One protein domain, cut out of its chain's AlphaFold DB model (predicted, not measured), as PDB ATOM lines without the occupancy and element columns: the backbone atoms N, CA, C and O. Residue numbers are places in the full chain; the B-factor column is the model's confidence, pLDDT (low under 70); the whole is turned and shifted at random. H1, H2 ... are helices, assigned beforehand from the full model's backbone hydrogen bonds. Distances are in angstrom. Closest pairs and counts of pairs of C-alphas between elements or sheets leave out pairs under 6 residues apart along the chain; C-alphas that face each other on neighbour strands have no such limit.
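Overview. This is residues 8 to 81 of the 100 residues of the protein "Conjugal transfer protein TraD" of Sphingomonadales bacterium (UniProt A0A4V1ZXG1). Picture an open, loose frame of three helices: the long H1 reaches away as an arm, with residues 8 to 29 sticking out free, while the shorter H2 and the longer H3 meet near their linked ends as a corner. No two of the three helices clearly touch. The printed part has 74 residues, with H1, H2 and H3 in that order and no named strand, and its class is all helix. It is only just loose, close to extended, with a radius of gyration of the C-alphas of 16.9 A and spans of 49 by 36 by 27 A.

Arrangement. Start at H1, residues 8 to 35, and go along the short link to H2, residues 43 to 55; these two helices are apart. A tight link leads on to H3, residues 59 to 79, which is close to H2 but not clearly touching it. Look there at the closest C-alphas of the two, those of Gly 53 and Lys 62, 7.6 A apart. H2 and H3 run opposite ways at a steep tilt of 58 degrees. H1 and H3 are apart. In H1 and H2 every O i to N i+4 pair is within hydrogen-bond range; in H3, 16 of 17 are.

Along the chain. Find C-alpha 8 at (16.631, -18.718, 4.456); from there H1 runs 40.4 A to C-alpha 35. H2 begins at C-alpha 43, at (41.848, 11.604, -7.599), and measures 18.2 A. H3 runs 31.1 A from C-alpha 59 to C-alpha 79, at (53.084, 3.987, 18.734).

Size, cuts and confidence. The two C-alphas farthest apart, those of Asp 8 and Ser 60, are 49.4 A apart. The printed part has no cut and no long link. The model's mean pLDDT over the printed part is 91.3, and at residues 76 to 81 you will find it under 70.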
ATOM      1  N   ASP A   8      16.854 -20.120   4.805       85.94
ATOM      2  CA  ASP A   8      16.631 -18.718   4.456       85.94
ATOM      3  C   ASP A   8      17.281 -17.795   5.493       85.94
ATOM      4  O   ASP A   8      17.947 -16.817   5.136       85.94
ATOM      5  N   ALA A   9      17.180 -18.144   6.779       89.06
ATOM      6  CA  ALA A   9      17.882 -17.438   7.847       89.06
ATOM      7  C   ALA A   9      19.415 -17.563   7.727       89.06
ATOM      8  O   ALA A   9      20.127 -16.566   7.891       89.06
ATOM      9  N   GLU A  10      19.940 -18.752   7.404       87.75
ATOM     10  CA  GLU A  10      21.383 -18.960   7.191       87.75
ATOM     11  C   GLU A  10      21.900 -18.179   5.965       87.75
ATOM     12  O   GLU A  10      22.949 -17.529   6.039       87.75
ATOM     13  N   LEU A  11      21.147 -18.171   4.857       93.31
ATOM     14  CA  LEU A  11      21.469 -17.396   3.653       93.31
ATOM     15  C   LEU A  11      21.462 -15.889   3.923       93.31
ATOM     16  O   LEU A  11      22.367 -15.175   3.482       93.31
ATOM     17  N   LYS A  12      20.476 -15.397   4.678       93.06
ATOM     18  CA  LYS A  12      20.416 -13.991   5.086       93.06
ATOM     19  C   LYS A  12      21.618 -13.605   5.947       93.06
ATOM     20  O   LYS A  12      22.289 -12.621   5.643       93.06
ATOM     21  N   ALA A  13      21.950 -14.417   6.950       94.56
ATOM     22  CA  ALA A  13      23.098 -14.173   7.820       94.56
ATOM     23  C   ALA A  13      24.431 -14.151   7.045       94.56
ATOM     24  O   ALA A  13      25.305 -13.326   7.325       94.56
ATOM     25  N   LEU A  14      24.590 -15.024   6.044       95.88
ATOM     26  CA  LEU A  14      25.761 -15.033   5.162       95.88
ATOM     27  C   LEU A  14      25.851 -13.765   4.304       95.88
ATOM     28  O   LEU A  14      26.932 -13.181   4.200       95.88
ATOM     29  N   ASN A  15      24.734 -13.317   3.729       94.69
ATOM     30  CA  ASN A  15      24.683 -12.082   2.944       94.69
ATOM     31  C   ASN A  15      25.005 -10.847   3.790       94.69
ATOM     32  O   ASN A  15      25.821 -10.017   3.379       94.69
ATOM     33  N   ASP A  16      24.436 -10.752   4.992       96.31
ATOM     34  CA  ASP A  16      24.700  -9.646   5.914       96.31
ATOM     35  C   ASP A  16      26.177  -9.613   6.321       96.31
ATOM     36  O   ASP A  16      26.823  -8.564   6.280       96.31
ATOM     37  N   LYS A  17      26.765 -10.780   6.611       94.88
ATOM     38  CA  LYS A  17      28.196 -10.895   6.913       94.88
ATOM     39  C   LYS A  17      29.070 -10.501   5.723       94.88
ATOM     40  O   LYS A  17      30.062  -9.796   5.897       94.88
ATOM     41  N   ALA A  18      28.712 -10.922   4.511       96.38
ATOM     42  CA  ALA A  18      29.435 -10.536   3.303       96.38
ATOM     43  C   ALA A  18      29.396  -9.015   3.086       96.38
ATOM     44  O   ALA A  18      30.413  -8.424   2.720       96.38
ATOM     45  N   ARG A  19      28.254  -8.372   3.356       96.44
ATOM     46  CA  ARG A  19      28.111  -6.914   3.291       96.44
ATOM     47  C   ARG A  19      28.976  -6.215   4.338       96.44
ATOM     48  O   ARG A  19      29.782  -5.368   3.971       96.44
ATOM     49  N   GLN A  20      28.915  -6.648   5.595       96.25
ATOM     50  CA  GLN A  20      29.751  -6.102   6.671       96.25
ATOM     51  C   GLN A  20      31.249  -6.199   6.358       96.25
ATOM     52  O   GLN A  20      32.005  -5.262   6.609       96.25
ATOM     53  N   LEU A  21      31.699  -7.320   5.786       97.06
ATOM     54  CA  LEU A  21      33.100  -7.491   5.399       97.06
ATOM     55  C   LEU A  21      33.513  -6.543   4.267       97.06
ATOM     56  O   LEU A  21      34.627  -6.019   4.295       97.06
ATOM     57  N   LYS A  22      32.630  -6.310   3.288       96.12
ATOM     58  CA  LYS A  22      32.869  -5.336   2.215       96.12
ATOM     59  C   LYS A  22      32.961  -3.924   2.776       96.12
ATOM     60  O   LYS A  22      33.936  -3.237   2.489       96.12
ATOM     61  N   ASP A  23      32.012  -3.539   3.622       96.69
ATOM     62  CA  ASP A  23      31.981  -2.212   4.230       96.69
ATOM     63  C   ASP A  23      33.237  -1.988   5.076       96.69
ATOM     64  O   ASP A  23      33.925  -0.984   4.898       96.69
ATOM     65  N   ARG A  24      33.628  -2.957   5.914       96.75
ATOM     66  CA  ARG A  24      34.869  -2.870   6.699       96.75
ATOM     67  C   ARG A  24      36.101  -2.706   5.809       96.75
ATOM     68  O   ARG A  24      36.969  -1.897   6.118       96.75
ATOM     69  N   LYS A  25      36.186  -3.454   4.706       95.44
ATOM     70  CA  LYS A  25      37.308  -3.350   3.764       95.44
ATOM     71  C   LYS A  25      37.372  -1.965   3.114       95.44
ATOM     72  O   LYS A  25      38.465  -1.428   2.977       95.44
ATOM     73  N   LEU A  26      36.231  -1.394   2.727       96.19
ATOM     74  CA  LEU A  26      36.174  -0.048   2.148       96.19
ATOM     75  C   LEU A  26      36.637   1.015   3.147       96.19
ATOM     76  O   LEU A  26      37.475   1.841   2.794       96.19
ATOM     77  N   HIS A  27      36.171   0.945   4.397       96.38
ATOM     78  CA  HIS A  27      36.614   1.863   5.449       96.38
ATOM     79  C   HIS A  27      38.122   1.752   5.695       96.38
ATOM     80  O   HIS A  27      38.812   2.763   5.665       96.38
ATOM     81  N   GLN A  28      38.655   0.533   5.823       94.69
ATOM     82  CA  GLN A  28      40.093   0.307   6.024       94.69
ATOM     83  C   GLN A  28      40.952   0.846   4.869       94.69
ATOM     84  O   GLN A  28      42.050   1.351   5.096       94.69
ATOM     85  N   LEU A  29      40.474   0.744   3.624       95.44
ATOM     86  CA  LEU A  29      41.163   1.335   2.474       95.44
ATOM     87  C   LEU A  29      41.123   2.866   2.520       95.44
ATOM     88  O   LEU A  29      42.142   3.494   2.245       95.44
ATOM     89  N   GLY A  30      39.989   3.460   2.903       95.31
ATOM     90  CA  GLY A  30      39.877   4.906   3.105       95.31
ATOM     91  C   GLY A  30      40.822   5.416   4.196       95.31
ATOM     92  O   GLY A  30      41.579   6.355   3.968       95.31
ATOM     93  N   GLU A  31      40.853   4.742   5.346       95.62
ATOM     94  CA  GLU A  31      41.775   5.049   6.446       95.62
ATOM     95  C   GLU A  31      43.239   4.962   6.007       95.62
ATOM     96  O   GLU A  31      44.039   5.825   6.358       95.62
ATOM     97  N   LEU A  32      43.599   3.957   5.202       95.06
ATOM     98  CA  LEU A  32      44.956   3.815   4.681       95.06
ATOM     99  C   LEU A  32      45.347   4.972   3.750       95.06
ATOM    100  O   LEU A  32      46.471   5.472   3.835       95.06
ATOM    101  N   VAL A  33      44.442   5.404   2.869       95.75
ATOM    102  CA  VAL A  33      44.684   6.543   1.967       95.75
ATOM    103  C   VAL A  33      44.954   7.813   2.774       95.75
ATOM    104  O   VAL A  33      45.937   8.499   2.506       95.75
ATOM    105  N   ILE A  34      44.167   8.062   3.823       95.44
ATOM    106  CA  ILE A  34      44.361   9.214   4.717       95.44
ATOM    107  C   ILE A  34      45.669   9.080   5.513       95.44
ATOM    108  O   ILE A  34      46.474  10.004   5.569       95.44
ATOM    109  N   ALA A  35      45.939   7.914   6.106       94.94
ATOM    110  CA  ALA A  35      47.126   7.705   6.938       94.94
ATOM    111  C   ALA A  35      48.442   7.826   6.150       94.94
ATOM    112  O   ALA A  35      49.482   8.168   6.713       94.94
ATOM    113  N   THR A  36      48.405   7.534   4.849       94.25
ATOM    114  CA  THR A  36      49.548   7.709   3.942       94.25
ATOM    115  C   THR A  36      49.674   9.134   3.393       94.25
ATOM    116  O   THR A  36      50.679   9.430   2.747       94.25
ATOM    117  N   GLY A  37      48.699  10.014   3.658       94.06
ATOM    118  CA  GLY A  37      48.620  11.373   3.113       94.06
ATOM    119  C   GLY A  37      48.290  11.415   1.618       94.06
ATOM    120  O   GLY A  37      48.513  12.429   0.957       94.06
ATOM    121  N   ALA A  38      47.820  10.299   1.057       96.19
ATOM    122  CA  ALA A  38      47.495  10.186  -0.359       96.19
ATOM    123  C   ALA A  38      46.158  10.862  -0.709       96.19
ATOM    124  O   ALA A  38      45.893  11.104  -1.882       96.19
ATOM    125  N   ASP A  39      45.343  11.198   0.292       95.31
ATOM    126  CA  ASP A  39      44.109  11.979   0.167       95.31
ATOM    127  C   ASP A  39      44.350  13.429  -0.283       95.31
ATOM    128  O   ASP A  39      43.458  14.051  -0.853       95.31
ATOM    129  N   ALA A  40      45.566  13.952  -0.092       96.94
ATOM    130  CA  ALA A  40      45.960  15.264  -0.602       96.94
ATOM    131  C   ALA A  40      46.217  15.277  -2.122       96.94
ATOM    132  O   ALA A  40      46.342  16.350  -2.718       96.94
ATOM    133  N   LEU A  41      46.336  14.104  -2.758       97.06
ATOM    134  CA  LEU A  41      46.538  13.999  -4.201       97.06
ATOM    135  C   LEU A  41      45.204  14.148  -4.950       97.06
ATOM    136  O   LEU A  41      44.186  13.622  -4.498       97.06
ATOM    137  N   PRO A  42      45.197  14.771  -6.144       97.50
ATOM    138  CA  PRO A  42      44.059  14.702  -7.054       97.50
ATOM    139  C   PRO A  42      43.674  13.249  -7.353       97.50
ATOM    140  O   PRO A  42      44.546  12.389  -7.529       97.50
ATOM    141  N   VAL A  43      42.372  12.972  -7.451       95.38
ATOM    142  CA  VAL A  43      41.848  11.604  -7.599       95.38
ATOM    143  C   VAL A  43      42.380  10.912  -8.857       95.38
ATOM    144  O   VAL A  43      42.692   9.722  -8.829       95.38
ATOM    145  N   GLU A  44      42.581  11.661  -9.938       97.69
ATOM    146  CA  GLU A  44      43.147  11.182 -11.196       97.69
ATOM    147  C   GLU A  44      44.618  10.776 -11.032       97.69
ATOM    148  O   GLU A  44      45.051   9.756 -11.570       97.69
ATOM    149  N   GLN A  45      45.386  11.537 -10.246       97.62
ATOM    150  CA  GLN A  45      46.792  11.238  -9.974       97.62
ATOM    151  C   GLN A  45      46.929  10.011  -9.067       97.62
ATOM    152  O   GLN A  45      47.760   9.140  -9.334       97.62
ATOM    153  N   LEU A  46      46.097   9.909  -8.027       97.06
ATOM    154  CA  LEU A  46      46.050   8.732  -7.162       97.06
ATOM    155  C   LEU A  46      45.685   7.473  -7.963       97.06
ATOM    156  O   LEU A  46      46.360   6.450  -7.844       97.06
ATOM    157  N   ALA A  47      44.668   7.559  -8.827       97.19
ATOM    158  CA  ALA A  47      44.283   6.466  -9.712       97.19
ATOM    159  C   ALA A  47      45.439   6.050 -10.639       97.19
ATOM    160  O   ALA A  47      45.742   4.861 -10.748       97.19
ATOM    161  N   GLY A  48      46.136   7.018 -11.242       97.69
ATOM    162  CA  GLY A  48      47.306   6.761 -12.083       97.69
ATOM    163  C   GLY A  48      48.437   6.036 -11.345       97.69
ATOM    164  O   GLY A  48      48.995   5.073 -11.871       97.69
ATOM    165  N   LEU A  49      48.747   6.437 -10.107       95.75
ATOM    166  CA  LEU A  49      49.765   5.778  -9.278       95.75
ATOM    167  C   LEU A  49      49.394   4.326  -8.943       95.75
ATOM    168  O   LEU A  49      50.252   3.442  -8.998       95.75
ATOM    169  N   LEU A  50      48.123   4.068  -8.622       95.12
ATOM    170  CA  LEU A  50      47.634   2.717  -8.330       95.12
ATOM    171  C   LEU A  50      47.696   1.810  -9.567       95.12
ATOM    172  O   LEU A  50      48.140   0.666  -9.453       95.12
ATOM    173  N   LEU A  51      47.314   2.325 -10.739       96.69
ATOM    174  CA  LEU A  51      47.410   1.602 -12.011       96.69
ATOM    175  C   LEU A  51      48.866   1.279 -12.362       96.69
ATOM    176  O   LEU A  51      49.191   0.121 -12.611       96.69
ATOM    177  N   ALA A  52      49.765   2.262 -12.276       95.19
ATOM    178  CA  ALA A  52      51.190   2.050 -12.527       95.19
ATOM    179  C   ALA A  52      51.791   0.978 -11.600       95.19
ATOM    180  O   ALA A  52      52.596   0.147 -12.027       95.19
ATOM    181  N   GLY A  53      51.374   0.959 -10.329       93.88
ATOM    182  CA  GLY A  53      51.775  -0.073  -9.375       93.88
ATOM    183  C   GLY A  53      51.245  -1.469  -9.729       93.88
ATOM    184  O   GLY A  53      51.989  -2.452  -9.630       93.88
ATOM    185  N   ALA A  54      49.982  -1.558 -10.155       93.75
ATOM    186  CA  ALA A  54      49.336  -2.811 -10.544       93.75
ATOM    187  C   ALA A  54      49.953  -3.408 -11.822       93.75
ATOM    188  O   ALA A  54      50.294  -4.595 -11.843       93.75
ATOM    189  N   ASP A  55      50.171  -2.568 -12.835       94.50
ATOM    190  CA  ASP A  55      50.663  -2.959 -14.161       94.50
ATOM    191  C   ASP A  55      52.178  -3.180 -14.214       94.50
ATOM    192  O   ASP A  55      52.692  -3.789 -15.157       94.50
ATOM    193  N   SER A  56      52.916  -2.717 -13.199       93.19
ATOM    194  CA  SER A  56      54.364  -2.900 -13.126       93.19
ATOM    195  C   SER A  56      54.746  -4.381 -13.264       93.19
ATOM    196  O   SER A  56      54.198  -5.252 -12.588       93.19
ATOM    197  N   LYS A  57      55.720  -4.690 -14.125       94.38
ATOM    198  CA  LYS A  57      56.299  -6.042 -14.278       94.38
ATOM    199  C   LYS A  57      57.657  -6.183 -13.594       94.38
ATOM    200  O   LYS A  57      58.223  -7.272 -13.569       94.38
ATOM    201  N   ASP A  58      58.167  -5.094 -13.028       93.75
ATOM    202  CA  ASP A  58      59.448  -5.077 -12.339       93.75
ATOM    203  C   ASP A  58      59.290  -5.594 -10.900       93.75
ATOM    204  O   ASP A  58      58.783  -4.912 -10.002       93.75
ATOM    205  N   SER A  59      59.743  -6.828 -10.684       91.62
ATOM    206  CA  SER A  59      59.744  -7.483  -9.375       91.62
ATOM    207  C   SER A  59      60.615  -6.761  -8.343       91.62
ATOM    208  O   SER A  59      60.275  -6.776  -7.161       91.62
ATOM    209  N   SER A  60      61.702  -6.107  -8.764       92.81
ATOM    210  CA  SER A  60      62.581  -5.343  -7.872       92.81
ATOM    211  C   SER A  60      61.876  -4.083  -7.371       92.81
ATOM    212  O   SER A  60      61.817  -3.832  -6.163       92.81
ATOM    213  N   ALA A  61      61.237  -3.340  -8.281       92.62
ATOM    214  CA  ALA A  61      60.423  -2.181  -7.923       92.62
ATOM    215  C   ALA A  61      59.286  -2.570  -6.964       92.62
ATOM    216  O   ALA A  61      59.131  -1.944  -5.911       92.62
ATOM    217  N   LYS A  62      58.558  -3.659  -7.255       93.69
ATOM    218  CA  LYS A  62      57.489  -4.173  -6.381       93.69
ATOM    219  C   LYS A  62      57.990  -4.551  -4.991       93.69
ATOM    220  O   LYS A  62      57.332  -4.236  -4.000       93.69
ATOM    221  N   GLU A  63      59.147  -5.198  -4.902       94.88
ATOM    222  CA  GLU A  63      59.749  -5.552  -3.618       94.88
ATOM    223  C   GLU A  63      60.171  -4.303  -2.832       94.88
ATOM    224  O   GLU A  63      59.938  -4.220  -1.625       94.88
ATOM    225  N   SER A  64      60.714  -3.284  -3.503       96.00
ATOM    226  CA  SER A  64      61.061  -2.015  -2.856       96.00
ATOM    227  C   SER A  64      59.830  -1.303  -2.275       96.00
ATOM    228  O   SER A  64      59.856  -0.848  -1.128       96.00
ATOM    229  N   TRP A  65      58.716  -1.269  -3.016       94.31
ATOM    230  CA  TRP A  65      57.453  -0.699  -2.547       94.31
ATOM    231  C   TRP A  65      56.874  -1.503  -1.389       94.31
ATOM    232  O   TRP A  65      56.427  -0.913  -0.408       94.31
ATOM    233  N   ARG A  66      56.951  -2.839  -1.452       94.19
ATOM    234  CA  ARG A  66      56.524  -3.722  -0.361       94.19
ATOM    235  C   ARG A  66      57.304  -3.442   0.922       94.19
ATOM    236  O   ARG A  66      56.685  -3.291   1.971       94.19
ATOM    237  N   LYS A  67      58.633  -3.322   0.847       96.44
ATOM    238  CA  LYS A  67      59.481  -2.999   2.009       96.44
ATOM    239  C   LYS A  67      59.139  -1.634   2.602       96.44
ATOM    240  O   LYS A  67      58.983  -1.520   3.815       96.44
ATOM    241  N   ARG A  68      58.962  -0.613   1.755       94.19
ATOM    242  CA  ARG A  68      58.527   0.725   2.193       94.19
ATOM    243  C   ARG A  68      57.148   0.689   2.857       94.19
ATOM    244  O   ARG A  68      56.972   1.284   3.915       94.19
ATOM    245  N   GLY A  69      56.199  -0.041   2.271       93.19
ATOM    246  CA  GLY A  69      54.868  -0.249   2.840       93.19
ATOM    247  C   GLY A  69      54.930  -0.944   4.200       93.19
ATOM    248  O   GLY A  69      54.341  -0.462   5.160       93.19
ATOM    249  N   ALA A  70      55.709  -2.021   4.328       93.94
ATOM    250  CA  ALA A  70      55.895  -2.717   5.600       93.94
ATOM    251  C   ALA A  70      56.467  -1.794   6.690       93.94
ATOM    252  O   ALA A  70      55.961  -1.791   7.812       93.94
ATOM    253  N   ALA A  71      57.458  -0.961   6.354       94.25
ATOM    254  CA  ALA A  71      58.033   0.008   7.288       94.25
ATOM    255  C   ALA A  71      57.004   1.046   7.784       94.25
ATOM    256  O   ALA A  71      57.011   1.405   8.962       94.25
ATOM    257  N   PHE A  72      56.080   1.491   6.924       91.50
ATOM    258  CA  PHE A  72      54.983   2.389   7.313       91.50
ATOM    259  C   PHE A  72      54.077   1.763   8.392       91.50
ATOM    260  O   PHE A  72      53.786   2.390   9.417       91.50
ATOM    261  N   PHE A  73      53.692   0.496   8.215       87.88
ATOM    262  CA  PHE A  73      52.870  -0.220   9.197       87.88
ATOM    263  C   PHE A  73      53.636  -0.541  10.487       87.88
ATOM    264  O   PHE A  73      53.072  -0.437  11.575       87.88
ATOM    265  N   GLN A  74      54.932  -0.855  10.394       88.81
ATOM    266  CA  GLN A  74      55.785  -1.067  11.568       88.81
ATOM    267  C   GLN A  74      55.901   0.201  12.422       88.81
ATOM    268  O   GLN A  74      55.728   0.139  13.640       88.81
ATOM    269  N   ARG A  75      56.100   1.370  11.797       76.94
ATOM    270  CA  ARG A  75      56.140   2.658  12.509       76.94
ATOM    271  C   ARG A  75      54.827   2.959  13.235       76.94
ATOM    272  O   ARG A  75      54.850   3.479  14.345       76.94
ATOM    273  N   THR A  76      53.698   2.583  12.640       61.97
ATOM    274  CA  THR A  76      52.373   2.736  13.260       61.97
ATOM    275  C   THR A  76      52.199   1.793  14.459       61.97
ATOM    276  O   THR A  76      51.699   2.210  15.501       61.97
ATOM    277  N   SER A  77      52.695   0.551  14.372       60.00
ATOM    278  CA  SER A  77      52.645  -0.404  15.493       60.00
ATOM    279  C   SER A  77      53.520  -0.018  16.693       60.00
ATOM    280  O   SER A  77      53.160  -0.330  17.826       60.00
ATOM    281  N   GLY A  78      54.619   0.718  16.477       57.50
ATOM    282  CA  GLY A  78      55.484   1.211  17.557       57.50
ATOM    283  C   GLY A  78      54.819   2.252  18.466       57.50
ATOM    284  O   GLY A  78      55.168   2.354  19.636       57.50
ATOM    285  N   ASN A  79      53.817   2.980  17.961       53.41
ATOM    286  CA  ASN A  79      53.084   3.987  18.734       53.41
ATOM    287  C   ASN A  79      51.841   3.423  19.451       53.41
ATOM    288  O   ASN A  79      51.284   4.080  20.322       53.41
ATOM    289  N   ALA A  80      51.408   2.202  19.115       52.34
ATOM    290  CA  ALA A  80      50.272   1.534  19.760       52.34
ATOM    291  C   ALA A  80      50.664   0.725  21.019       52.34
ATOM    292  O   ALA A  80      49.788   0.258  21.742       52.34
ATOM    293  N   GLY A  81      51.967   0.555  21.293       50.03
ATOM    294  CA  GLY A  81      52.490  -0.222  22.429       50.03
ATOM    295  C   GLY A  81      53.112   0.593  23.573       50.03
ATOM    296  O   GLY A  81      53.567   0.001  24.545       50.03
TER     297      GLY A  81